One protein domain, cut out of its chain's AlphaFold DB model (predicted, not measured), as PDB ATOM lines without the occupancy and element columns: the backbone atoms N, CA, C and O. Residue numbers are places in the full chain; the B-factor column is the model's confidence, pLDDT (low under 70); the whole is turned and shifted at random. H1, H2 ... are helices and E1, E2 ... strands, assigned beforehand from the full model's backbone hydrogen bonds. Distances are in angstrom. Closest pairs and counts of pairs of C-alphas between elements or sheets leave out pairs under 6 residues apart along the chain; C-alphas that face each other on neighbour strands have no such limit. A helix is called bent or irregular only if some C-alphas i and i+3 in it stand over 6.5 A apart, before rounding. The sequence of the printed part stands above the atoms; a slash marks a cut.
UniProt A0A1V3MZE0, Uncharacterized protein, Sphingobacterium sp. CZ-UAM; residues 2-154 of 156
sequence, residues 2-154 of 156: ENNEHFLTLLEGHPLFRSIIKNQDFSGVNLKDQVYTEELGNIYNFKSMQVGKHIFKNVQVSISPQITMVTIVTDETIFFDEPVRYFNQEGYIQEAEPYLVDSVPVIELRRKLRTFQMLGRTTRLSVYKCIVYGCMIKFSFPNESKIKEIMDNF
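What this domain is: This is residues 2 to 154 of the 156 residues of an uncharacterized protein of Sphingobacterium sp. CZ-UAM (UniProt A0A1V3MZE0). One twisted, curled sheet of eight strands makes most of the body, with the bent strands E8 and E7 at one edge and H2 packed along E6 and E10. A small hairpin, E3 and E4, turns off between E2 and E5, while H1, H3 and H4 only graze the sheet, H4 reaching away after E10. The printed part has 153 residues, with four named helices and ten named strands in the order H1 H2 E1 E2 E3 E4 E5 E6 H3 E7 E8 E9 E10 H4. The large sheet's order is E1 - E2 - E5 - E6 - E10 - E9 - E8 - E7, antiparallel throughout, and the class is mixed, helices and strands. The whole is compact, with a radius of gyration of the C-alphas of 15.9 A, and spans 43 by 39 by 37 A.

How they stand to each other: Start at H1, residues 2 to 13, which only grazes the sheet with residues 8 to 12. With residues 11 to 12 alone it only just touches H2, residues 15 to 23, only at the corner, with 3 pairs of C-alphas within 8 A; their closest C-alphas, Glu 12 and Arg 18, are 5.9 A apart. H2 is on the sheet at a height of 9.0 A, over E6, residues 67 to 74, and runs along the strands, at 2 degrees to E6 on the local plane; the closest C-alphas are those of Ile 21 and Thr 68, 7.0 A apart. Next come the hairpin of E1, residues 36 to 39, and E2, residues 43 to 46, with N 37 and O 45 at 2.8 A. E2 runs on at 79 degrees into E3, residues 49 to 51, which forms a hairpin with E4, residues 54 to 56 (N 51 and O 54, 2.9 A). E4 runs on at 66 degrees into E5, residues 58 to 63; look for N 44 and O 61 at 2.8 A towards E2, and N 60 and O 71 at 2.8 A in its hairpin with E6. H3, residues 83 to 87, only grazes the sheet; its Phe 87 and Arg 111 of E8, residues 104 to 118, are the closest C-alphas, 7.5 A apart. E7, residues 93 to 101, E8, E9, residues 121 to 130, and E10, residues 134 to 142, form a meander, each strand the antiparallel neighbour of the one before: N 95 and O 108 are 3.0 A apart, N 111 and O 127 3.0 A, N 128 and O 136 2.8 A. E10 is also the antiparallel neighbour of E6, with N 72 and O 137 within hydrogen-bond range at 2.8 A. H4, residues 144 to 153, only grazes the sheet with residues 144 to 147. In H1, H2, H3 and H4 every O i to N i+4 pair is within hydrogen-bond range.

Where its parts are: Find C-alpha 2 at (-19.964, 92.357, 23.142), where H1 begins its 16.7 A. E8, 36.1 A long, starts at C-alpha 104, (4.427, 65.414, 20.948), and bends by 72 degrees at residue 115; E7 bends by 78 degrees at residue 98. E9 measures 28.6 A, E10 25.6 A and E6 22.1 A. H4 ends at C-alpha 153, (-18.613, 67.683, -11.035).

The domain as a whole: The two C-alphas farthest apart are those of Lys 53 and Phe 154, at 45.7 A. The printed part has no cut, and the link from H2 to E1, residues 24 to 35, is long. The mean pLDDT of the printed part is 76.0; look for values under 70 at residues 2 to 5, 27 to 28, 32 to 40, 75 to 91 and 101.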
ATOM      1  N   GLU A   2     -20.587  91.128  23.684       45.47
ATOM      2  CA  GLU A   2     -19.964  92.357  23.142       45.47
ATOM      3  C   GLU A   2     -18.520  92.175  22.635       45.47
ATOM      4  O   GLU A   2     -18.147  92.758  21.619       45.47
ATOM      5  N   ASN A   3     -17.720  91.308  23.269       60.53
ATOM      6  CA  ASN A   3     -16.319  91.095  22.883       60.53
ATOM      7  C   ASN A   3     -16.158  90.462  21.488       60.53
ATOM      8  O   ASN A   3     -15.255  90.833  20.735       60.53
ATOM      9  N   ASN A   4     -17.072  89.563  21.105       61.91
ATOM     10  CA  ASN A   4     -17.001  88.866  19.820       61.91
ATOM     11  C   ASN A   4     -17.311  89.816  18.661       61.91
ATOM     12  O   ASN A   4     -16.670  89.746  17.620       61.91
ATOM     13  N   GLU A   5     -18.314  90.681  18.817       67.25
ATOM     14  CA  GLU A   5     -18.698  91.638  17.776       67.25
ATOM     15  C   GLU A   5     -17.629  92.710  17.602       67.25
ATOM     16  O   GLU A   5     -17.233  92.986  16.473       67.25
ATOM     17  N   HIS A   6     -17.066  93.209  18.705       72.56
ATOM     18  CA  HIS A   6     -15.950  94.144  18.651       72.56
ATOM     19  C   HIS A   6     -14.742  93.553  17.912       72.56
ATOM     20  O   HIS A   6     -14.175  94.202  17.033       72.56
ATOM     21  N   PHE A   7     -14.374  92.303  18.209       72.75
ATOM     22  CA  PHE A   7     -13.266  91.643  17.527       72.75
ATOM     23  C   PHE A   7     -13.520  91.456  16.025       72.75
ATOM     24  O   PHE A   7     -12.631  91.714  15.215       72.75
ATOM     25  N   LEU A   8     -14.740  91.073  15.636       74.56
ATOM     26  CA  LEU A   8     -15.111  90.984  14.222       74.56
ATOM     27  C   LEU A   8     -14.994  92.334  13.516       74.56
ATOM     28  O   LEU A   8     -14.408  92.397  12.439       74.56
ATOM     29  N   THR A   9     -15.481  93.412  14.131       77.94
ATOM     30  CA  THR A   9     -15.351  94.764  13.574       77.94
ATOM     31  C   THR A   9     -13.887  95.168  13.405       77.94
ATOM     32  O   THR A   9     -13.528  95.766  12.390       77.94
ATOM     33  N   LEU A  10     -13.016  94.812  14.355       78.81
ATOM     34  CA  LEU A  10     -11.579  95.066  14.234       78.81
ATOM     35  C   LEU A  10     -10.954  94.296  13.061       78.81
ATOM     36  O   LEU A  10     -10.141  94.861  12.328       78.81
ATOM     37  N   LEU A  11     -11.340  93.034  12.857       78.69
ATOM     38  CA  LEU A  11     -10.867  92.239  11.723       78.69
ATOM     39  C   LEU A  11     -11.373  92.787  10.387       78.69
ATOM     40  O   LEU A  11     -10.582  92.929   9.457       78.69
ATOM     41  N   GLU A  12     -12.657  93.134  10.287       79.81
ATOM     42  CA  GLU A  12     -13.234  93.739   9.079       79.81
ATOM     43  C   GLU A  12     -12.584  95.079   8.725       79.81
ATOM     44  O   GLU A  12     -12.399  95.395   7.547       79.81
ATOM     45  N   GLY A  13     -12.231  95.866   9.743       82.31
ATOM     46  CA  GLY A  13     -11.568  97.153   9.579       82.31
ATOM     47  C   GLY A  13     -10.100  97.048   9.165       82.31
ATOM     48  O   GLY A  13      -9.551  98.017   8.640       82.31
ATOM     49  N   HIS A  14      -9.453  95.897   9.366       84.69
ATOM     50  CA  HIS A  14      -8.034  95.750   9.069       84.69
ATOM     51  C   HIS A  14      -7.797  95.662   7.545       84.69
ATOM     52  O   HIS A  14      -8.324  94.751   6.893       84.69
ATOM     53  N   PRO A  15      -6.976  96.551   6.946       82.56
ATOM     54  CA  PRO A  15      -6.831  96.645   5.489       82.56
ATOM     55  C   PRO A  15      -6.413  95.338   4.810       82.56
ATOM     56  O   PRO A  15      -6.949  94.995   3.756       82.56
ATOM     57  N   LEU A  16      -5.504  94.583   5.438       82.62
ATOM     58  CA  LEU A  16      -5.053  93.282   4.937       82.62
ATOM     59  C   LEU A  16      -6.216  92.292   4.828       82.62
ATOM     60  O   LEU A  16      -6.428  91.703   3.771       82.62
ATOM     61  N   PHE A  17      -6.992  92.127   5.905       83.75
ATOM     62  CA  PHE A  17      -8.099  91.173   5.923       83.75
ATOM     63  C   PHE A  17      -9.182  91.601   4.947       83.75
ATOM     64  O   PHE A  17      -9.665  90.775   4.176       83.75
ATOM     65  N   ARG A  18      -9.497  92.897   4.893       84.75
ATOM     66  CA  ARG A  18     -10.464  93.427   3.935       84.75
ATOM     67  C   ARG A  18     -10.072  93.120   2.491       84.75
ATOM     68  O   ARG A  18     -10.923  92.678   1.723       84.75
ATOM     69  N   SER A  19      -8.809  93.346   2.131       83.12
ATOM     70  CA  SER A  19      -8.311  93.078   0.778       83.12
ATOM     71  C   SER A  19      -8.367  91.587   0.453       83.12
ATOM     72  O   SER A  19      -8.955  91.205  -0.554       83.12
ATOM     73  N   ILE A  20      -7.856  90.737   1.347       81.25
ATOM     74  CA  ILE A  20      -7.798  89.287   1.127       81.25
ATOM     75  C   ILE A  20      -9.194  88.663   1.050       81.25
ATOM     76  O   ILE A  20      -9.464  87.838   0.181       81.25
ATOM     77  N   ILE A  21     -10.115  89.055   1.933       78.62
ATOM     78  CA  ILE A  21     -11.475  88.498   1.961       78.62
ATOM     79  C   ILE A  21     -12.249  88.890   0.700       78.62
ATOM     80  O   ILE A  21     -12.991  88.062   0.158       78.62
ATOM     81  N   LYS A  22     -12.071  90.137   0.243       80.75
ATOM     82  CA  LYS A  22     -12.748  90.681  -0.935       80.75
ATOM     83  C   LYS A  22     -12.197  90.099  -2.234       80.75
ATOM     84  O   LYS A  22     -12.985  89.707  -3.087       80.75
ATOM     85  N   ASN A  23     -10.877  90.058  -2.380       78.25
ATOM     86  CA  ASN A  23     -10.235  89.696  -3.645       78.25
ATOM     87  C   ASN A  23      -9.927  88.195  -3.743       78.25
ATOM     88  O   ASN A  23      -9.694  87.695  -4.835       78.25
ATOM     89  N   GLN A  24      -9.970  87.464  -2.621       76.62
ATOM     90  CA  GLN A  24      -9.548  86.061  -2.524       76.62
ATOM     91  C   GLN A  24      -8.102  85.814  -2.956       76.62
ATOM     92  O   GLN A  24      -7.760  84.711  -3.367       76.62
ATOM     93  N   ASP A  25      -7.256  86.824  -2.842       75.38
ATOM     94  CA  ASP A  25      -5.837  86.768  -3.146       75.38
ATOM     95  C   ASP A  25      -5.104  87.876  -2.370       75.38
ATOM     96  O   ASP A  25      -5.696  88.604  -1.566       75.38
ATOM     97  N   PHE A  26      -3.802  88.001  -2.607       75.19
ATOM     98  CA  PHE A  26      -2.991  89.098  -2.078       75.19
ATOM     99  C   PHE A  26      -2.903  90.286  -3.051       75.19
ATOM    100  O   PHE A  26      -2.101  91.199  -2.845       75.19
ATOM    101  N   SER A  27      -3.717  90.319  -4.112       69.81
ATOM    102  CA  SER A  27      -3.698  91.428  -5.062       69.81
ATOM    103  C   SER A  27      -4.147  92.720  -4.375       69.81
ATOM    104  O   SER A  27      -5.109  92.763  -3.600       69.81
ATOM    105  N   GLY A  28      -3.386  93.790  -4.610       66.38
ATOM    106  CA  GLY A  28      -3.618  95.085  -3.969       66.38
ATOM    107  C   GLY A  28      -3.233  95.147  -2.485       66.38
ATOM    108  O   GLY A  28      -3.429  96.191  -1.863       66.38
ATOM    109  N   VAL A  29      -2.655  94.084  -1.916       71.00
ATOM    110  CA  VAL A  29      -2.110  94.106  -0.557       71.00
ATOM    111  C   VAL A  29      -0.694  94.672  -0.586       71.00
ATOM    112  O   VAL A  29       0.214  94.085  -1.172       71.00
ATOM    113  N   ASN A  30      -0.473  95.793   0.101       70.94
ATOM    114  CA  ASN A  30       0.885  96.254   0.364       70.94
ATOM    115  C   ASN A  30       1.489  95.460   1.533       70.94
ATOM    116  O   ASN A  30       1.230  95.757   2.698       70.94
ATOM    117  N   LEU A  31       2.299  94.452   1.210       72.44
ATOM    118  CA  LEU A  31       3.031  93.649   2.194       72.44
ATOM    119  C   LEU A  31       4.361  94.283   2.631       72.44
ATOM    120  O   LEU A  31       5.000  93.750   3.530       72.44
ATOM    121  N   LYS A  32       4.790  95.408   2.034       66.12
ATOM    122  CA  LYS A  32       6.110  96.010   2.317       66.12
ATOM    123  C   LYS A  32       6.293  96.410   3.780       66.12
ATOM    124  O   LYS A  32       7.413  96.392   4.272       66.12
ATOM    125  N   ASP A  33       5.193  96.727   4.455       63.94
ATOM    126  CA  ASP A  33       5.188  97.150   5.856       63.94
ATOM    127  C   ASP A  33       4.880  95.989   6.823       63.94
ATOM    128  O   ASP A  33       4.676  96.205   8.015       63.94
ATOM    129  N   GLN A  34       4.804  94.750   6.322       67.75
ATOM    130  CA  GLN A  34       4.455  93.569   7.109       67.75
ATOM    131  C   GLN A  34       5.673  92.663   7.301       67.75
ATOM    132  O   GLN A  34       6.327  92.258   6.343       67.75
ATOM    133  N   VAL A  35       5.949  92.281   8.549       65.06
ATOM    134  CA  VAL A  35       6.980  91.282   8.856       65.06
ATOM    135  C   VAL A  35       6.370  89.889   8.682       65.06
ATOM    136  O   VAL A  35       5.703  89.374   9.586       65.06
ATOM    137  N   TYR A  36       6.584  89.280   7.516       65.88
ATOM    138  CA  TYR A  36       6.194  87.896   7.243       65.88
ATOM    139  C   TYR A  36       7.410  86.969   7.198       65.88
ATOM    140  O   TYR A  36       8.539  87.383   6.945       65.88
ATOM    141  N   THR A  37       7.170  85.708   7.532       56.69
ATOM    142  CA  THR A  37       8.215  84.707   7.770       56.69
ATOM    143  C   THR A  37       8.387  83.737   6.626       56.69
ATOM    144  O   THR A  37       9.460  83.164   6.476       56.69
ATOM    145  N   GLU A  38       7.322  83.515   5.864       61.78
ATOM    146  CA  GLU A  38       7.285  82.478   4.848       61.78
ATOM    147  C   GLU A  38       6.132  82.746   3.881       61.78
ATOM    148  O   GLU A  38       5.035  83.121   4.309       61.78
ATOM    149  N   GLU A  39       6.415  82.545   2.598       64.56
ATOM    150  CA  GLU A  39       5.449  82.408   1.512       64.56
ATOM    151  C   GLU A  39       5.631  80.992   0.957       64.56
ATOM    152  O   GLU A  39       6.559  80.727   0.191       64.56
ATOM    153  N   LEU A  40       4.795  80.053   1.401       64.81
ATOM    154  CA  LEU A  40       4.785  78.693   0.859       64.81
ATOM    155  C   LEU A  40       3.529  78.526   0.004       64.81
ATOM    156  O   LEU A  40       2.458  78.151   0.489       64.81
ATOM    157  N   GLY A  41       3.647  78.869  -1.278       72.81
ATOM    158  CA  GLY A  41       2.499  78.942  -2.179       72.81
ATOM    159  C   GLY A  41       1.529  80.042  -1.743       72.81
ATOM    160  O   GLY A  41       1.914  81.195  -1.613       72.81
ATOM    161  N   ASN A  42       0.272  79.685  -1.479       76.75
ATOM    162  CA  ASN A  42      -0.779  80.635  -1.097       76.75
ATOM    163  C   ASN A  42      -0.940  80.790   0.430       76.75
ATOM    164  O   ASN A  42      -2.045  81.063   0.908       76.75
ATOM    165  N   ILE A  43       0.125  80.553   1.201       82.12
ATOM    166  CA  ILE A  43       0.141  80.636   2.667       82.12
ATOM    167  C   ILE A  43       1.149  81.702   3.093       82.12
ATOM    168  O   ILE A  43       2.321  81.611   2.739       82.12
ATOM    169  N   TYR A  44       0.695  82.666   3.892       83.94
ATOM    170  CA  TYR A  44       1.503  83.763   4.420       83.94
ATOM    171  C   TYR A  44       1.441  83.776   5.946       83.94
ATOM    172  O   TYR A  44       0.354  83.850   6.526       83.94
ATOM    173  N   ASN A  45       2.610  83.727   6.591       84.12
ATOM    174  CA  ASN A  45       2.761  83.720   8.051       84.12
ATOM    175  C   ASN A  45       3.348  85.048   8.557       84.12
ATOM    176  O   ASN A  45       4.522  85.329   8.320       84.12
ATOM    177  N   PHE A  46       2.572  85.836   9.301       84.12
ATOM    178  CA  PHE A  46       2.963  87.118   9.899       84.12
ATOM    179  C   PHE A  46       3.380  86.938  11.366       84.12
ATOM    180  O   PHE A  46       2.589  86.433  12.162       84.12
ATOM    181  N   LYS A  47       4.595  87.385  11.727       75.88
ATOM    182  CA  LYS A  47       5.207  87.236  13.073       75.88
ATOM    183  C   LYS A  47       4.681  88.192  14.140       75.88
ATOM    184  O   LYS A  47       5.028  88.071  15.310       75.88
ATOM    185  N   SER A  48       3.962  89.222  13.726       79.44
ATOM    186  CA  SER A  48       3.290  90.158  14.617       79.44
ATOM    187  C   SER A  48       2.324  90.977  13.780       79.44
ATOM    188  O   SER A  48       2.739  91.590  12.797       79.44
ATOM    189  N   MET A  49       1.048  90.993  14.154       81.19
ATOM    190  CA  MET A  49       0.040  91.802  13.474       81.19
ATOM    191  C   MET A  49      -0.779  92.583  14.484       81.19
ATOM    192  O   MET A  49      -1.419  92.004  15.362       81.19
ATOM    193  N   GLN A  50      -0.771  93.903  14.338       81.31
ATOM    194  CA  GLN A  50      -1.610  94.770  15.145       81.31
ATOM    195  C   GLN A  50      -3.006  94.869  14.528       81.31
ATOM    196  O   GLN A  50      -3.165  95.259  13.376       81.31
ATOM    197  N   VAL A  51      -4.027  94.565  15.320       76.75
ATOM    198  CA  VAL A  51      -5.435  94.658  14.933       76.75
ATOM    199  C   VAL A  51      -6.149  95.487  15.995       76.75
ATOM    200  O   VAL A  51      -6.415  95.037  17.113       76.75
ATOM    201  N   GLY A  52      -6.395  96.756  15.670       77.31
ATOM    202  CA  GLY A  52      -6.814  97.745  16.660       77.31
ATOM    203  C   GLY A  52      -5.747  97.933  17.742       77.31
ATOM    204  O   GLY A  52      -4.610  98.297  17.443       77.31
ATOM    205  N   LYS A  53      -6.117  97.685  19.002       77.00
ATOM    206  CA  LYS A  53      -5.217  97.777  20.168       77.00
ATOM    207  C   LYS A  53      -4.485  96.472  20.501       77.00
ATOM    208  O   LYS A  53      -3.682  96.457  21.425       77.00
ATOM    209  N   HIS A  54      -4.797  95.388  19.799       76.94
ATOM    210  CA  HIS A  54      -4.281  94.063  20.114       76.94
ATOM    211  C   HIS A  54      -3.150  93.670  19.179       76.94
ATOM    212  O   HIS A  54      -3.159  94.037  18.004       76.94
ATOM    213  N   ILE A  55      -2.200  92.896  19.699       79.38
ATOM    214  CA  ILE A  55      -1.063  92.387  18.938       79.38
ATOM    215  C   ILE A  55      -1.160  90.868  18.889       79.38
ATOM    216  O   ILE A  55      -1.085  90.185  19.907       79.38
ATOM    217  N   PHE A  56      -1.312  90.336  17.683       78.56
ATOM    218  CA  PHE A  56      -1.319  88.904  17.438       78.56
ATOM    219  C   PHE A  56       0.084  88.407  17.156       78.56
ATOM    220  O   PHE A  56       0.717  88.867  16.208       78.56
ATOM    221  N   LYS A  57       0.546  87.446  17.964       76.00
ATOM    222  CA  LYS A  57       1.896  86.879  17.853       76.00
ATOM    223  C   LYS A  57       2.107  86.122  16.554       76.00
ATOM    224  O   LYS A  57       3.199  86.172  16.019       76.00
ATOM    225  N   ASN A  58       1.094  85.423  16.046       80.94
ATOM    226  CA  ASN A  58       1.174  84.830  14.717       80.94
ATOM    227  C   ASN A  58      -0.176  84.929  14.015       80.94
ATOM    228  O   ASN A  58      -1.201  84.513  14.556       80.94
ATOM    229  N   VAL A  59      -0.169  85.442  12.790       83.75
ATOM    230  CA  VAL A  59      -1.326  85.392  11.894       83.75
ATOM    231  C   VAL A  59      -0.917  84.621  10.659       83.75
ATOM    232  O   VAL A  59       0.025  84.999   9.975       83.75
ATOM    233  N   GLN A  60      -1.628  83.547  10.363       86.88
ATOM    234  CA  GLN A  60      -1.499  82.822   9.117       86.88
ATOM    235  C   GLN A  60      -2.700  83.137   8.237       86.88
ATOM    236  O   GLN A  60      -3.850  83.067   8.673       86.88
ATOM    237  N   VAL A  61      -2.440  83.446   6.975       84.69
ATOM    238  CA  VAL A  61      -3.481  83.564   5.961       84.69
ATOM    239  C   VAL A  61      -3.181  82.580   4.848       84.69
ATOM    240  O   VAL A  61      -2.112  82.624   4.251       84.69
ATOM    241  N   SER A  62      -4.124  81.685   4.585       86.06
ATOM    242  CA  SER A  62      -4.017  80.660   3.551       86.06
ATOM    243  C   SER A  62      -5.177  80.775   2.574       86.06
ATOM    244  O   SER A  62      -6.332  80.911   2.994       86.06
ATOM    245  N   ILE A  63      -4.891  80.677   1.283       83.19
ATOM    246  CA  ILE A  63      -5.884  80.828   0.223       83.19
ATOM    247  C   ILE A  63      -5.871  79.590  -0.673       83.19
ATOM    248  O   ILE A  63      -4.843  79.204  -1.224       83.19
ATOM    249  N   SER A  64      -7.034  78.979  -0.862       84.31
ATOM    250  CA  SER A  64      -7.262  77.955  -1.878       84.31
ATOM    251  C   SER A  64      -8.433  78.355  -2.782       84.31
ATOM    252  O   SER A  64      -9.208  79.250  -2.425       84.31
ATOM    253  N   PRO A  65      -8.627  77.679  -3.931       81.94
ATOM    254  CA  PRO A  65      -9.772  77.945  -4.802       81.94
ATOM    255  C   PRO A  65     -11.129  77.844  -4.083       81.94
ATOM    256  O   PRO A  65     -12.075  78.552  -4.433       81.94
ATOM    257  N   GLN A  66     -11.228  76.973  -3.074       83.88
ATOM    258  CA  GLN A  66     -12.461  76.683  -2.341       83.88
ATOM    259  C   GLN A  66     -12.607  77.498  -1.060       83.88
ATOM    260  O   GLN A  66     -13.726  77.667  -0.583       83.88
ATOM    261  N   ILE A  67     -11.510  77.952  -0.455       87.19
ATOM    262  CA  ILE A  67     -11.567  78.581   0.861       87.19
ATOM    263  C   ILE A  67     -10.444  79.594   1.049       87.19
ATOM    264  O   ILE A  67      -9.268  79.307   0.854       87.19
ATOM    265  N   THR A  68     -10.818  80.782   1.506       85.38
ATOM    266  CA  THR A  68      -9.876  81.687   2.162       85.38
ATOM    267  C   THR A  68      -9.945  81.400   3.655       85.38
ATOM    268  O   THR A  68     -11.034  81.295   4.227       85.38
ATOM    269  N   MET A  69      -8.798  81.237   4.299       87.44
ATOM    270  CA  MET A  69      -8.703  80.941   5.720       87.44
ATOM    271  C   MET A  69      -7.731  81.907   6.384       87.44
ATOM    272  O   MET A  69      -6.603  82.085   5.936       87.44
ATOM    273  N   VAL A  70      -8.204  82.530   7.461       86.25
ATOM    274  CA  VAL A  70      -7.411  83.395   8.331       86.25
ATOM    275  C   VAL A  70      -7.350  82.725   9.691       86.25
ATOM    276  O   VAL A  70      -8.379  82.504  10.335       86.25
ATOM    277  N   THR A  71      -6.137  82.403  10.108       85.62
ATOM    278  CA  THR A  71      -5.820  81.728  11.355       85.62
ATOM    279  C   THR A  71      -5.005  82.675  12.218       85.62
ATOM    280  O   THR A  71      -3.965  83.176  11.805       85.62
ATOM    281  N   ILE A  72      -5.476  82.929  13.427       83.19
ATOM    282  CA  ILE A  72      -4.850  83.851  14.367       83.19
ATOM    283  C   ILE A  72      -4.478  83.052  15.604       83.19
ATOM    284  O   ILE A  72      -5.356  82.518  16.282       83.19
ATOM    285  N   VAL A  73      -3.184  82.966  15.890       77.62
ATOM    286  CA  VAL A  73      -2.669  82.363  17.119       77.62
ATOM    287  C   VAL A  73      -2.455  83.475  18.129       77.62
ATOM    288  O   VAL A  73      -1.775  84.472  17.863       77.62
ATOM    289  N   THR A  74      -3.052  83.301  19.299       71.88
ATOM    290  CA  THR A  74      -2.984  84.273  20.379       71.88
ATOM    291  C   THR A  74      -2.872  83.563  21.719       71.88
ATOM    292  O   THR A  74      -3.513  82.540  21.967       71.88
ATOM    293  N   ASP A  75      -2.033  84.109  22.589       65.56
ATOM    294  CA  ASP A  75      -2.029  83.793  24.012       65.56
ATOM    295  C   ASP A  75      -3.108  84.576  24.774       65.56
ATOM    296  O   ASP A  75      -3.474  84.197  25.886       65.56
ATOM    297  N   GLU A  76      -3.670  85.620  24.159       61.31
ATOM    298  CA  GLU A  76      -4.772  86.406  24.700       61.31
ATOM    299  C   GLU A  76      -6.113  85.764  24.345       61.31
ATOM    300  O   GLU A  76      -6.671  85.898  23.256       61.31
ATOM    301  N   THR A  77      -6.689  85.081  25.320       56.59
ATOM    302  CA  THR A  77      -7.978  84.405  25.183       56.59
ATOM    303  C   THR A  77      -9.190  85.341  25.249       56.59
ATOM    304  O   THR A  77     -10.320  84.894  25.070       56.59
ATOM    305  N   ILE A  78      -8.955  86.636  25.471       60.06
ATOM    306  CA  ILE A  78      -9.948  87.665  25.810       60.06
ATOM    307  C   ILE A  78     -10.918  88.028  24.675       60.06
ATOM    308  O   ILE A  78     -11.944  88.653  24.930       60.06
ATOM    309  N   PHE A  79     -10.626  87.644  23.427       58.16
ATOM    310  CA  PHE A  79     -11.520  87.898  22.282       58.16
ATOM    311  C   PHE A  79     -12.813  87.086  22.327       58.16
ATOM    312  O   PHE A  79     -13.745  87.361  21.573       58.16
ATOM    313  N   PHE A  80     -12.862  86.099  23.216       58.97
ATOM    314  CA  PHE A  80     -14.032  85.301  23.522       58.97
ATOM    315  C   PHE A  80     -14.193  85.299  25.043       58.97
ATOM    316  O   PHE A  80     -13.212  85.085  25.744       58.97
ATOM    317  N   ASP A  81     -15.415  85.528  25.547       54.38
ATOM    318  CA  ASP A  81     -15.728  85.755  26.979       54.38
ATOM    319  C   ASP A  81     -15.103  84.745  27.975       54.38
ATOM    320  O   ASP A  81     -15.037  85.023  29.164       54.38
ATOM    321  N   GLU A  82     -14.671  83.575  27.509       52.19
ATOM    322  CA  GLU A  82     -13.502  82.819  27.982       52.19
ATOM    323  C   GLU A  82     -13.479  81.510  27.179       52.19
ATOM    324  O   GLU A  82     -14.531  80.876  27.044       52.19
ATOM    325  N   PRO A  83     -12.326  80.989  26.728       51.78
ATOM    326  CA  PRO A  83     -12.276  79.660  26.139       51.78
ATOM    327  C   PRO A  83     -12.766  78.605  27.132       51.78
ATOM    328  O   PRO A  83     -13.438  77.671  26.725       51.78
ATOM    329  N   VAL A  84     -12.545  78.777  28.438       45.78
ATOM    330  CA  VAL A  84     -13.042  77.845  29.464       45.78
ATOM    331  C   VAL A  84     -14.573  77.737  29.435       45.78
ATOM    332  O   VAL A  84     -15.102  76.630  29.477       45.78
ATOM    333  N   ARG A  85     -15.307  78.842  29.251       50.25
ATOM    334  CA  ARG A  85     -16.779  78.815  29.146       50.25
ATOM    335  C   ARG A  85     -17.282  78.197  27.842       50.25
ATOM    336  O   ARG A  85     -18.351  77.595  27.839       50.25
ATOM    337  N   TYR A  86     -16.520  78.308  26.755       50.66
ATOM    338  CA  TYR A  86     -16.853  77.676  25.474       50.66
ATOM    339  C   TYR A  86     -16.391  76.216  25.373       50.66
ATOM    340  O   TYR A  86     -16.983  75.453  24.620       50.66
ATOM    341  N   PHE A  87     -15.366  75.798  26.110       52.34
ATOM    342  CA  PHE A  87     -14.864  74.421  26.089       52.34
ATOM    343  C   PHE A  87     -15.478  73.542  27.187       52.34
ATOM    344  O   PHE A  87     -15.515  72.330  27.019       52.34
ATOM    345  N   ASN A  88     -16.031  74.127  28.254       51.00
ATOM    346  CA  ASN A  88     -16.733  73.387  29.315       51.00
ATOM    347  C   ASN A  88     -18.231  73.163  29.032       51.00
ATOM    348  O   ASN A  88     -18.951  72.656  29.889       51.00
ATOM    349  N   GLN A  89     -18.722  73.566  27.862       54.47
ATOM    350  CA  GLN A  89     -20.074  73.255  27.396       54.47
ATOM    351  C   GLN A  89     -20.012  72.080  26.415       54.47
ATOM    352  O   GLN A  89     -19.074  72.003  25.621       54.47
ATOM    353  N   GLU A  90     -21.028  71.212  26.425       56.03
ATOM    354  CA  GLU A  90     -21.168  70.109  25.462       56.03
ATOM    355  C   GLU A  90     -21.013  70.584  23.999       56.03
ATOM    356  O   GLU A  90     -21.286  71.744  23.666       56.03
ATOM    357  N   GLY A  91     -20.560  69.681  23.117       64.19
ATOM    358  CA  GLY A  91     -20.442  69.932  21.673       64.19
ATOM    359  C   GLY A  91     -19.043  70.293  21.156       64.19
ATOM    360  O   GLY A  91     -18.931  70.834  20.054       64.19
ATOM    361  N   TYR A  92     -17.978  70.018  21.917       70.38
ATOM    362  CA  TYR A  92     -16.612  70.062  21.383       70.38
ATOM    363  C   TYR A  92     -16.281  68.782  20.611       70.38
ATOM    364  O   TYR A  92     -16.775  67.699  20.924       70.38
ATOM    365  N   ILE A  93     -15.419  68.923  19.608       77.38
ATOM    366  CA  ILE A  93     -14.812  67.797  18.903       77.38
ATOM    367  C   ILE A  93     -13.349  67.771  19.322       77.38
ATOM    368  O   ILE A  93     -12.663  68.794  19.261       77.38
ATOM    369  N   GLN A  94     -12.896  66.618  19.794       78.81
ATOM    370  CA  GLN A  94     -11.483  66.367  20.026       78.81
ATOM    371  C   GLN A  94     -10.927  65.692  18.777       78.81
ATOM    372  O   GLN A  94     -11.361  64.597  18.422       78.81
ATOM    373  N   GLU A  95      -9.999  66.361  18.105       78.38
ATOM    374  CA  GLU A  95      -9.318  65.847  16.919       78.38
ATOM    375  C   GLU A  95      -7.851  65.610  17.303       78.38
ATOM    376  O   GLU A  95      -7.191  66.464  17.900       78.38
ATOM    377  N   ALA A  96      -7.361  64.395  17.054       76.06
ATOM    378  CA  ALA A  96      -5.933  64.123  17.095       76.06
ATOM    379  C   ALA A  96      -5.383  64.480  15.719       76.06
ATOM    380  O   ALA A  96      -5.790  63.885  14.719       76.06
ATOM    381  N   GLU A  97      -4.488  65.457  15.668       77.00
ATOM    382  CA  GLU A  97      -3.873  65.835  14.407       77.00
ATOM    383  C   GLU A  97      -2.870  64.752  13.977       77.00
ATOM    384  O   GLU A  97      -2.205  64.136  14.816       77.00
ATOM    385  N   PRO A  98      -2.732  64.495  12.664       70.88
ATOM    386  CA  PRO A  98      -1.880  63.421  12.158       70.88
ATOM    387  C   PRO A  98      -0.378  63.723  12.283       70.88
ATOM    388  O   PRO A  98       0.445  62.856  11.992       70.88
ATOM    389  N   TYR A  99      -0.007  64.942  12.680       70.44
ATOM    390  CA  TYR A  99       1.374  65.398  12.798       70.44
ATOM    391  C   TYR A  99       1.786  65.620  14.258       70.44
ATOM    392  O   TYR A  99       0.980  65.941  15.131       70.44
ATOM    393  N   LEU A 100       3.083  65.447  14.512       71.81
ATOM    394  CA  LEU A 100       3.708  65.716  15.803       71.81
ATOM    395  C   LEU A 100       4.329  67.112  15.782       71.81
ATOM    396  O   LEU A 100       4.915  67.506  14.772       71.81
ATOM    397  N   VAL A 101       4.282  67.820  16.908       67.94
ATOM    398  CA  VAL A 101       5.112  69.012  17.132       67.94
ATOM    399  C   VAL A 101       6.081  68.693  18.254       67.94
ATOM    400  O   VAL A 101       5.660  68.253  19.320       67.94
ATOM    401  N   ASP A 102       7.380  68.832  17.984       74.88
ATOM    402  CA  ASP A 102       8.457  68.456  18.910       74.88
ATOM    403  C   ASP A 102       8.306  67.028  19.465       74.88
ATOM    404  O   ASP A 102       8.485  66.765  20.652       74.88
ATOM    405  N   SER A 103       7.928  66.088  18.588       79.44
ATOM    406  CA  SER A 103       7.640  64.683  18.928       79.44
ATOM    407  C   SER A 103       6.447  64.465  19.873       79.44
ATOM    408  O   SER A 103       6.212  63.337  20.305       79.44
ATOM    409  N   VAL A 104       5.653  65.501  20.150       77.31
ATOM    410  CA  VAL A 104       4.427  65.414  20.948       77.31
ATOM    411  C   VAL A 104       3.211  65.326  20.017       77.31
ATOM    412  O   VAL A 104       3.067  66.164  19.121       77.31
ATOM    413  N   PRO A 105       2.316  64.335  20.210       78.25
ATOM    414  CA  PRO A 105       1.038  64.294  19.513       78.25
ATOM    415  C   PRO A 105       0.221  65.546  19.805       78.25
ATOM    416  O   PRO A 105      -0.026  65.893  20.964       78.25
ATOM    417  N   VAL A 106      -0.216  66.217  18.748       80.06
ATOM    418  CA  VAL A 106      -1.055  67.404  18.866       80.06
ATOM    419  C   VAL A 106      -2.499  66.943  19.043       80.06
ATOM    420  O   VAL A 106      -3.107  66.370  18.142       80.06
ATOM    421  N   ILE A 107      -3.045  67.177  20.237       82.12
ATOM    422  CA  ILE A 107      -4.475  67.019  20.504       82.12
ATOM    423  C   ILE A 107      -5.105  68.403  20.444       82.12
ATOM    424  O   ILE A 107      -4.760  69.283  21.242       82.12
ATOM    425  N   GLU A 108      -6.034  68.583  19.514       84.44
ATOM    426  CA  GLU A 108      -6.770  69.825  19.336       84.44
ATOM    427  C   GLU A 108      -8.203  69.673  19.843       84.44
ATOM    428  O   GLU A 108      -8.947  68.766  19.465       84.44
ATOM    429  N   LEU A 109      -8.612  70.601  20.706       82.25
ATOM    430  CA  LEU A 109     -10.016  70.790  21.046       82.25
ATOM    431  C   LEU A 109     -10.593  71.845  20.120       82.25
ATOM    432  O   LEU A 109     -10.168  73.001  20.147       82.25
ATOM    433  N   ARG A 110     -11.592  71.457  19.333       84.94
ATOM    434  CA  ARG A 110     -12.225  72.311  18.338       84.94
ATOM    435  C   ARG A 110     -13.677  72.584  18.692       84.94
ATOM    436  O   ARG A 110     -14.449  71.678  19.006       84.94
ATOM    437  N   ARG A 111     -14.085  73.844  18.532       80.94
ATOM    438  CA  ARG A 111     -15.494  74.246  18.580       80.94
ATOM    439  C   ARG A 111     -15.831  75.196  17.441       80.94
ATOM    440  O   ARG A 111     -15.220  76.254  17.285       80.94
ATOM    441  N   LYS A 112     -16.853  74.843  16.661       83.25
ATOM    442  CA  LYS A 112     -17.479  75.764  15.706       83.25
ATOM    443  C   LYS A 112     -18.432  76.670  16.479       83.25
ATOM    444  O   LYS A 112     -19.363  76.179  17.107       83.25
ATOM    445  N   LEU A 113     -18.199  77.979  16.445       78.44
ATOM    446  CA  LEU A 113     -19.008  78.928  17.209       78.44
ATOM    447  C   LEU A 113     -20.253  79.353  16.439       78.44
ATOM    448  O   LEU A 113     -21.364  79.228  16.942       78.44
ATOM    449  N   ARG A 114     -20.073  79.872  15.219       81.25
ATOM    450  CA  ARG A 114     -21.181  80.360  14.389       81.25
ATOM    451  C   ARG A 114     -20.808  80.503  12.917       81.25
ATOM    452  O   ARG A 114     -19.629  80.533  12.556       81.25
ATOM    453  N   THR A 115     -21.842  80.643  12.097       85.38
ATOM    454  CA  THR A 115     -21.765  81.126  10.715       85.38
ATOM    455  C   THR A 115     -22.446  82.496  10.650       85.38
ATOM    456  O   THR A 115     -23.498  82.667  11.260       85.38
ATOM    457  N   PHE A 116     -21.861  83.467   9.953       85.25
ATOM    458  CA  PHE A 116     -22.394  84.830   9.810       85.25
ATOM    459  C   PHE A 116     -21.923  85.457   8.487       85.25
ATOM    460  O   PHE A 116     -21.113  84.858   7.782       85.25
ATOM    461  N   GLN A 117     -22.440  86.634   8.135       86.62
ATOM    462  CA  GLN A 117     -21.975  87.393   6.970       86.62
ATOM    463  C   GLN A 117     -20.881  88.372   7.392       86.62
ATOM    464  O   GLN A 117     -21.069  89.120   8.347       86.62
ATOM    465  N   MET A 118     -19.757  88.367   6.680       83.44
ATOM    466  CA  MET A 118     -18.646  89.295   6.883       83.44
ATOM    467  C   MET A 118     -18.187  89.796   5.519       83.44
ATOM    468  O   MET A 118     -17.931  88.985   4.627       83.44
ATOM    469  N   LEU A 119     -18.144  91.116   5.321       83.19
ATOM    470  CA  LEU A 119     -17.820  91.734   4.022       83.19
ATOM    471  C   LEU A 119     -18.610  91.142   2.827       83.19
ATOM    472  O   LEU A 119     -18.070  90.966   1.735       83.19
ATOM    473  N   GLY A 120     -19.890  90.812   3.037       84.50
ATOM    474  CA  GLY A 120     -20.768  90.227   2.014       84.50
ATOM    475  C   GLY A 120     -20.526  88.742   1.720       84.50
ATOM    476  O   GLY A 120     -20.975  88.254   0.686       84.50
ATOM    477  N   ARG A 121     -19.795  88.029   2.588       83.56
ATOM    478  CA  ARG A 121     -19.476  86.608   2.414       83.56
ATOM    479  C   ARG A 121     -19.854  85.781   3.634       83.56
ATOM    480  O   ARG A 121     -19.618  86.182   4.780       83.56
ATOM    481  N   THR A 122     -20.340  84.568   3.379       88.75
ATOM    482  CA  THR A 122     -20.537  83.559   4.418       88.75
ATOM    483  C   THR A 122     -19.205  83.258   5.094       88.75
ATOM    484  O   THR A 122     -18.240  82.837   4.459       88.75
ATOM    485  N   THR A 123     -19.162  83.450   6.404       86.94
ATOM    486  CA  THR A 123     -17.968  83.287   7.228       86.94
ATOM    487  C   THR A 123     -18.263  82.314   8.353       86.94
ATOM    488  O   THR A 123     -19.265  82.434   9.058       86.94
ATOM    489  N   ARG A 124     -17.386  81.327   8.531       89.50
ATOM    490  CA  ARG A 124     -17.450  80.356   9.628       89.50
ATOM    491  C   ARG A 124     -16.364  80.692  10.639       89.50
ATOM    492  O   ARG A 124     -15.196  80.786  10.270       89.50
ATOM    493  N   LEU A 125     -16.756  80.827  11.902       85.00
ATOM    494  CA  LEU A 125     -15.846  81.069  13.019       85.00
ATOM    495  C   LEU A 125     -15.693  79.809  13.861       85.00
ATOM    496  O   LEU A 125     -16.682  79.221  14.308       85.00
ATOM    497  N   SER A 126     -14.445  79.414  14.081       85.56
ATOM    498  CA  SER A 126     -14.072  78.292  14.938       85.56
ATOM    499  C   SER A 126     -12.947  78.697  15.886       85.56
ATOM    500  O   SER A 126     -12.106  79.523  15.533       85.56
ATOM    501  N   VAL A 127     -12.938  78.105  17.075       82.75
ATOM    502  CA  VAL A 127     -11.869  78.272  18.063       82.75
ATOM    503  C   VAL A 127     -11.259  76.909  18.348       82.75
ATOM    504  O   VAL A 127     -11.972  75.906  18.439       82.75
ATOM    505  N   TYR A 128      -9.937  76.905  18.463       83.38
ATOM    506  CA  TYR A 128      -9.104  75.739  18.696       83.38
ATOM    507  C   TYR A 128      -8.250  75.976  19.936       83.38
ATOM    508  O   TYR A 128      -7.817  77.104  20.199       83.38
ATOM    509  N   LYS A 129      -8.002  74.912  20.692       80.88
ATOM    510  CA  LYS A 129      -7.086  74.922  21.830       80.88
ATOM    511  C   LYS A 129      -6.184  73.699  21.776       80.88
ATOM    512  O   LYS A 129      -6.677  72.577  21.681       80.88
ATOM    513  N   CYS A 130      -4.884  73.929  21.912       79.81
ATOM    514  CA  CYS A 130      -3.870  72.890  22.012       79.81
ATOM    515  C   CYS A 130      -2.776  73.300  23.007       79.81
ATOM    516  O   CYS A 130      -2.525  74.482  23.232       79.81
ATOM    517  N   ILE A 131      -2.094  72.313  23.586       76.12
ATOM    518  CA  ILE A 131      -0.946  72.523  24.477       76.12
ATOM    519  C   ILE A 131       0.263  73.157  23.771       76.12
ATOM    520  O   ILE A 131       1.066  73.805  24.429       76.12
ATOM    521  N   VAL A 132       0.381  72.989  22.450       76.38
ATOM    522  CA  VAL A 132       1.557  73.414  21.674       76.38
ATOM    523  C   VAL A 132       1.537  74.912  21.383       76.38
ATOM    524  O   VAL A 132       2.520  75.608  21.608       76.38
ATOM    525  N   TYR A 133       0.411  75.421  20.885       73.94
ATOM    526  CA  TYR A 133       0.286  76.809  20.429       73.94
ATOM    527  C   TYR A 133      -0.731  77.628  21.244       73.94
ATOM    528  O   TYR A 133      -1.003  78.780  20.916       73.94
ATOM    529  N   GLY A 134      -1.312  77.058  22.304       78.00
ATOM    530  CA  GLY A 134      -2.302  77.732  23.141       78.00
ATOM    531  C   GLY A 134      -3.674  77.799  22.473       78.00
ATOM    532  O   GLY A 134      -4.324  76.771  22.282       78.00
ATOM    533  N   CYS A 135      -4.148  79.009  22.165       78.62
ATOM    534  CA  CYS A 135      -5.449  79.232  21.537       78.62
ATOM    535  C   CYS A 135      -5.299  79.761  20.110       78.62
ATOM    536  O   CYS A 135      -4.463  80.613  19.807       78.62
ATOM    537  N   MET A 136      -6.167  79.270  19.234       82.31
ATOM    538  CA  MET A 136      -6.214  79.673  17.840       82.31
ATOM    539  C   MET A 136      -7.647  80.020  17.446       82.31
ATOM    540  O   MET A 136      -8.605  79.312  17.765       82.31
ATOM    541  N   ILE A 137      -7.785  81.128  16.728       83.06
ATOM    542  CA  ILE A 137      -9.044  81.621  16.187       83.06
ATOM    543  C   ILE A 137      -8.981  81.469  14.676       83.06
ATOM    544  O   ILE A 137      -8.047  81.948  14.036       83.06
ATOM    545  N   LYS A 138      -9.984  80.813  14.101       87.12
ATOM    546  CA  LYS A 138     -10.028  80.525  12.673       87.12
ATOM    547  C   LYS A 138     -11.292  81.081  12.046       87.12
ATOM    548  O   LYS A 138     -12.410  80.722  12.428       87.12
ATOM    549  N   PHE A 139     -11.081  81.901  11.027       86.88
ATOM    550  CA  PHE A 139     -12.099  82.398  10.119       86.88
ATOM    551  C   PHE A 139     -11.965  81.678   8.789       86.88
ATOM    552  O   PHE A 139     -10.885  81.583   8.210       86.88
ATOM    553  N   SER A 140     -13.078  81.145   8.308       89.19
ATOM    554  CA  SER A 140     -13.156  80.430   7.042       89.19
ATOM    555  C   SER A 140     -14.196  81.088   6.155       89.19
ATOM    556  O   SER A 140     -15.349  81.219   6.566       89.19
ATOM    557  N   PHE A 141     -13.789  81.443   4.941       88.94
ATOM    558  CA  PHE A 141     -14.611  82.085   3.921       88.94
ATOM    559  C   PHE A 141     -14.726  81.126   2.736       88.94
ATOM    560  O   PHE A 141     -13.831  81.089   1.883       88.94
ATOM    561  N   PRO A 142     -15.767  80.277   2.703       87.12
ATOM    562  CA  PRO A 142     -15.969  79.345   1.611       87.12
ATOM    563  C   PRO A 142     -16.252  80.098   0.308       87.12
ATOM    564  O   PRO A 142     -16.998  81.078   0.277       87.12
ATOM    565  N   ASN A 143     -15.688  79.607  -0.786       85.38
ATOM    566  CA  ASN A 143     -16.048  80.013  -2.129       85.38
ATOM    567  C   ASN A 143     -17.232  79.162  -2.597       85.38
ATOM    568  O   ASN A 143     -17.046  78.098  -3.183       85.38
ATOM    569  N   GLU A 144     -18.449  79.594  -2.269       80.88
ATOM    570  CA  GLU A 144     -19.660  78.791  -2.479       80.88
ATOM    571  C   GLU A 144     -19.886  78.421  -3.949       80.88
ATOM    572  O   GLU A 144     -20.272  77.288  -4.226       80.88
ATOM    573  N   SER A 145     -19.576  79.314  -4.895       82.19
ATOM    574  CA  SER A 145     -19.689  79.013  -6.328       82.19
ATOM    575  C   SER A 145     -18.713  77.918  -6.754       82.19
ATOM    576  O   SER A 145     -19.113  76.988  -7.447       82.19
ATOM    577  N   LYS A 146     -17.459  77.976  -6.289       81.38
ATOM    578  CA  LYS A 146     -16.447  76.967  -6.624       81.38
ATOM    579  C   LYS A 146     -16.682  75.639  -5.910       81.38
ATOM    580  O   LYS A 146     -16.433  74.589  -6.487       81.38
ATOM    581  N   ILE A 147     -17.181  75.673  -4.674       80.44
ATOM    582  CA  ILE A 147     -17.605  74.468  -3.951       80.44
ATOM    583  C   ILE A 147     -18.756  73.802  -4.697       80.44
ATOM    584  O   ILE A 147     -18.699  72.597  -4.914       80.44
ATOM    585  N   LYS A 148     -19.751  74.581  -5.129       81.06
ATOM    586  CA  LYS A 148     -20.870  74.066  -5.912       81.06
ATOM    587  C   LYS A 148     -20.400  73.473  -7.238       81.06
ATOM    588  O   LYS A 148     -20.733  72.336  -7.514       81.06
ATOM    589  N   GLU A 149     -19.560  74.177  -7.996       83.94
ATOM    590  CA  GLU A 149     -18.975  73.657  -9.242       83.94
ATOM    591  C   GLU A 149     -18.249  72.322  -9.022       83.94
ATOM    592  O   GLU A 149     -18.373  71.408  -9.825       83.94
ATOM    593  N   ILE A 150     -17.494  72.183  -7.930       79.00
ATOM    594  CA  ILE A 150     -16.824  70.919  -7.602       79.00
ATOM    595  C   ILE A 150     -17.851  69.839  -7.270       79.00
ATOM    596  O   ILE A 150     -17.753  68.747  -7.812       79.00
ATOM    597  N   MET A 151     -18.828  70.132  -6.409       77.50
ATOM    598  CA  MET A 151     -19.872  69.175  -6.035       77.50
ATOM    599  C   MET A 151     -20.700  68.724  -7.240       77.50
ATOM    600  O   MET A 151     -20.995  67.544  -7.346       77.50
ATOM    601  N   ASP A 152     -21.003  69.635  -8.164       82.31
ATOM    602  CA  ASP A 152     -21.723  69.350  -9.407       82.31
ATOM    603  C   ASP A 152     -20.869  68.521 -10.394       82.31
ATOM    604  O   ASP A 152     -21.414  67.872 -11.277       82.31
ATOM    605  N   ASN A 153     -19.535  68.520 -10.253       77.69
ATOM    606  CA  ASN A 153     -18.613  67.683 -11.035       77.69
ATOM    607  C   ASN A 153     -18.311  66.323 -10.374       77.69
ATOM    608  O   ASN A 153     -17.651  65.480 -10.984       77.69
ATOM    609  N   PHE A 154     -18.745  66.113  -9.130       70.44
ATOM    610  CA  PHE A 154     -18.699  64.820  -8.453       70.44
ATOM    611  C   PHE A 154     -20.104  64.209  -8.488       70.44
ATOM    612  O   PHE A 154     -20.872  64.349  -7.537       70.44
TER     613      PHE A 154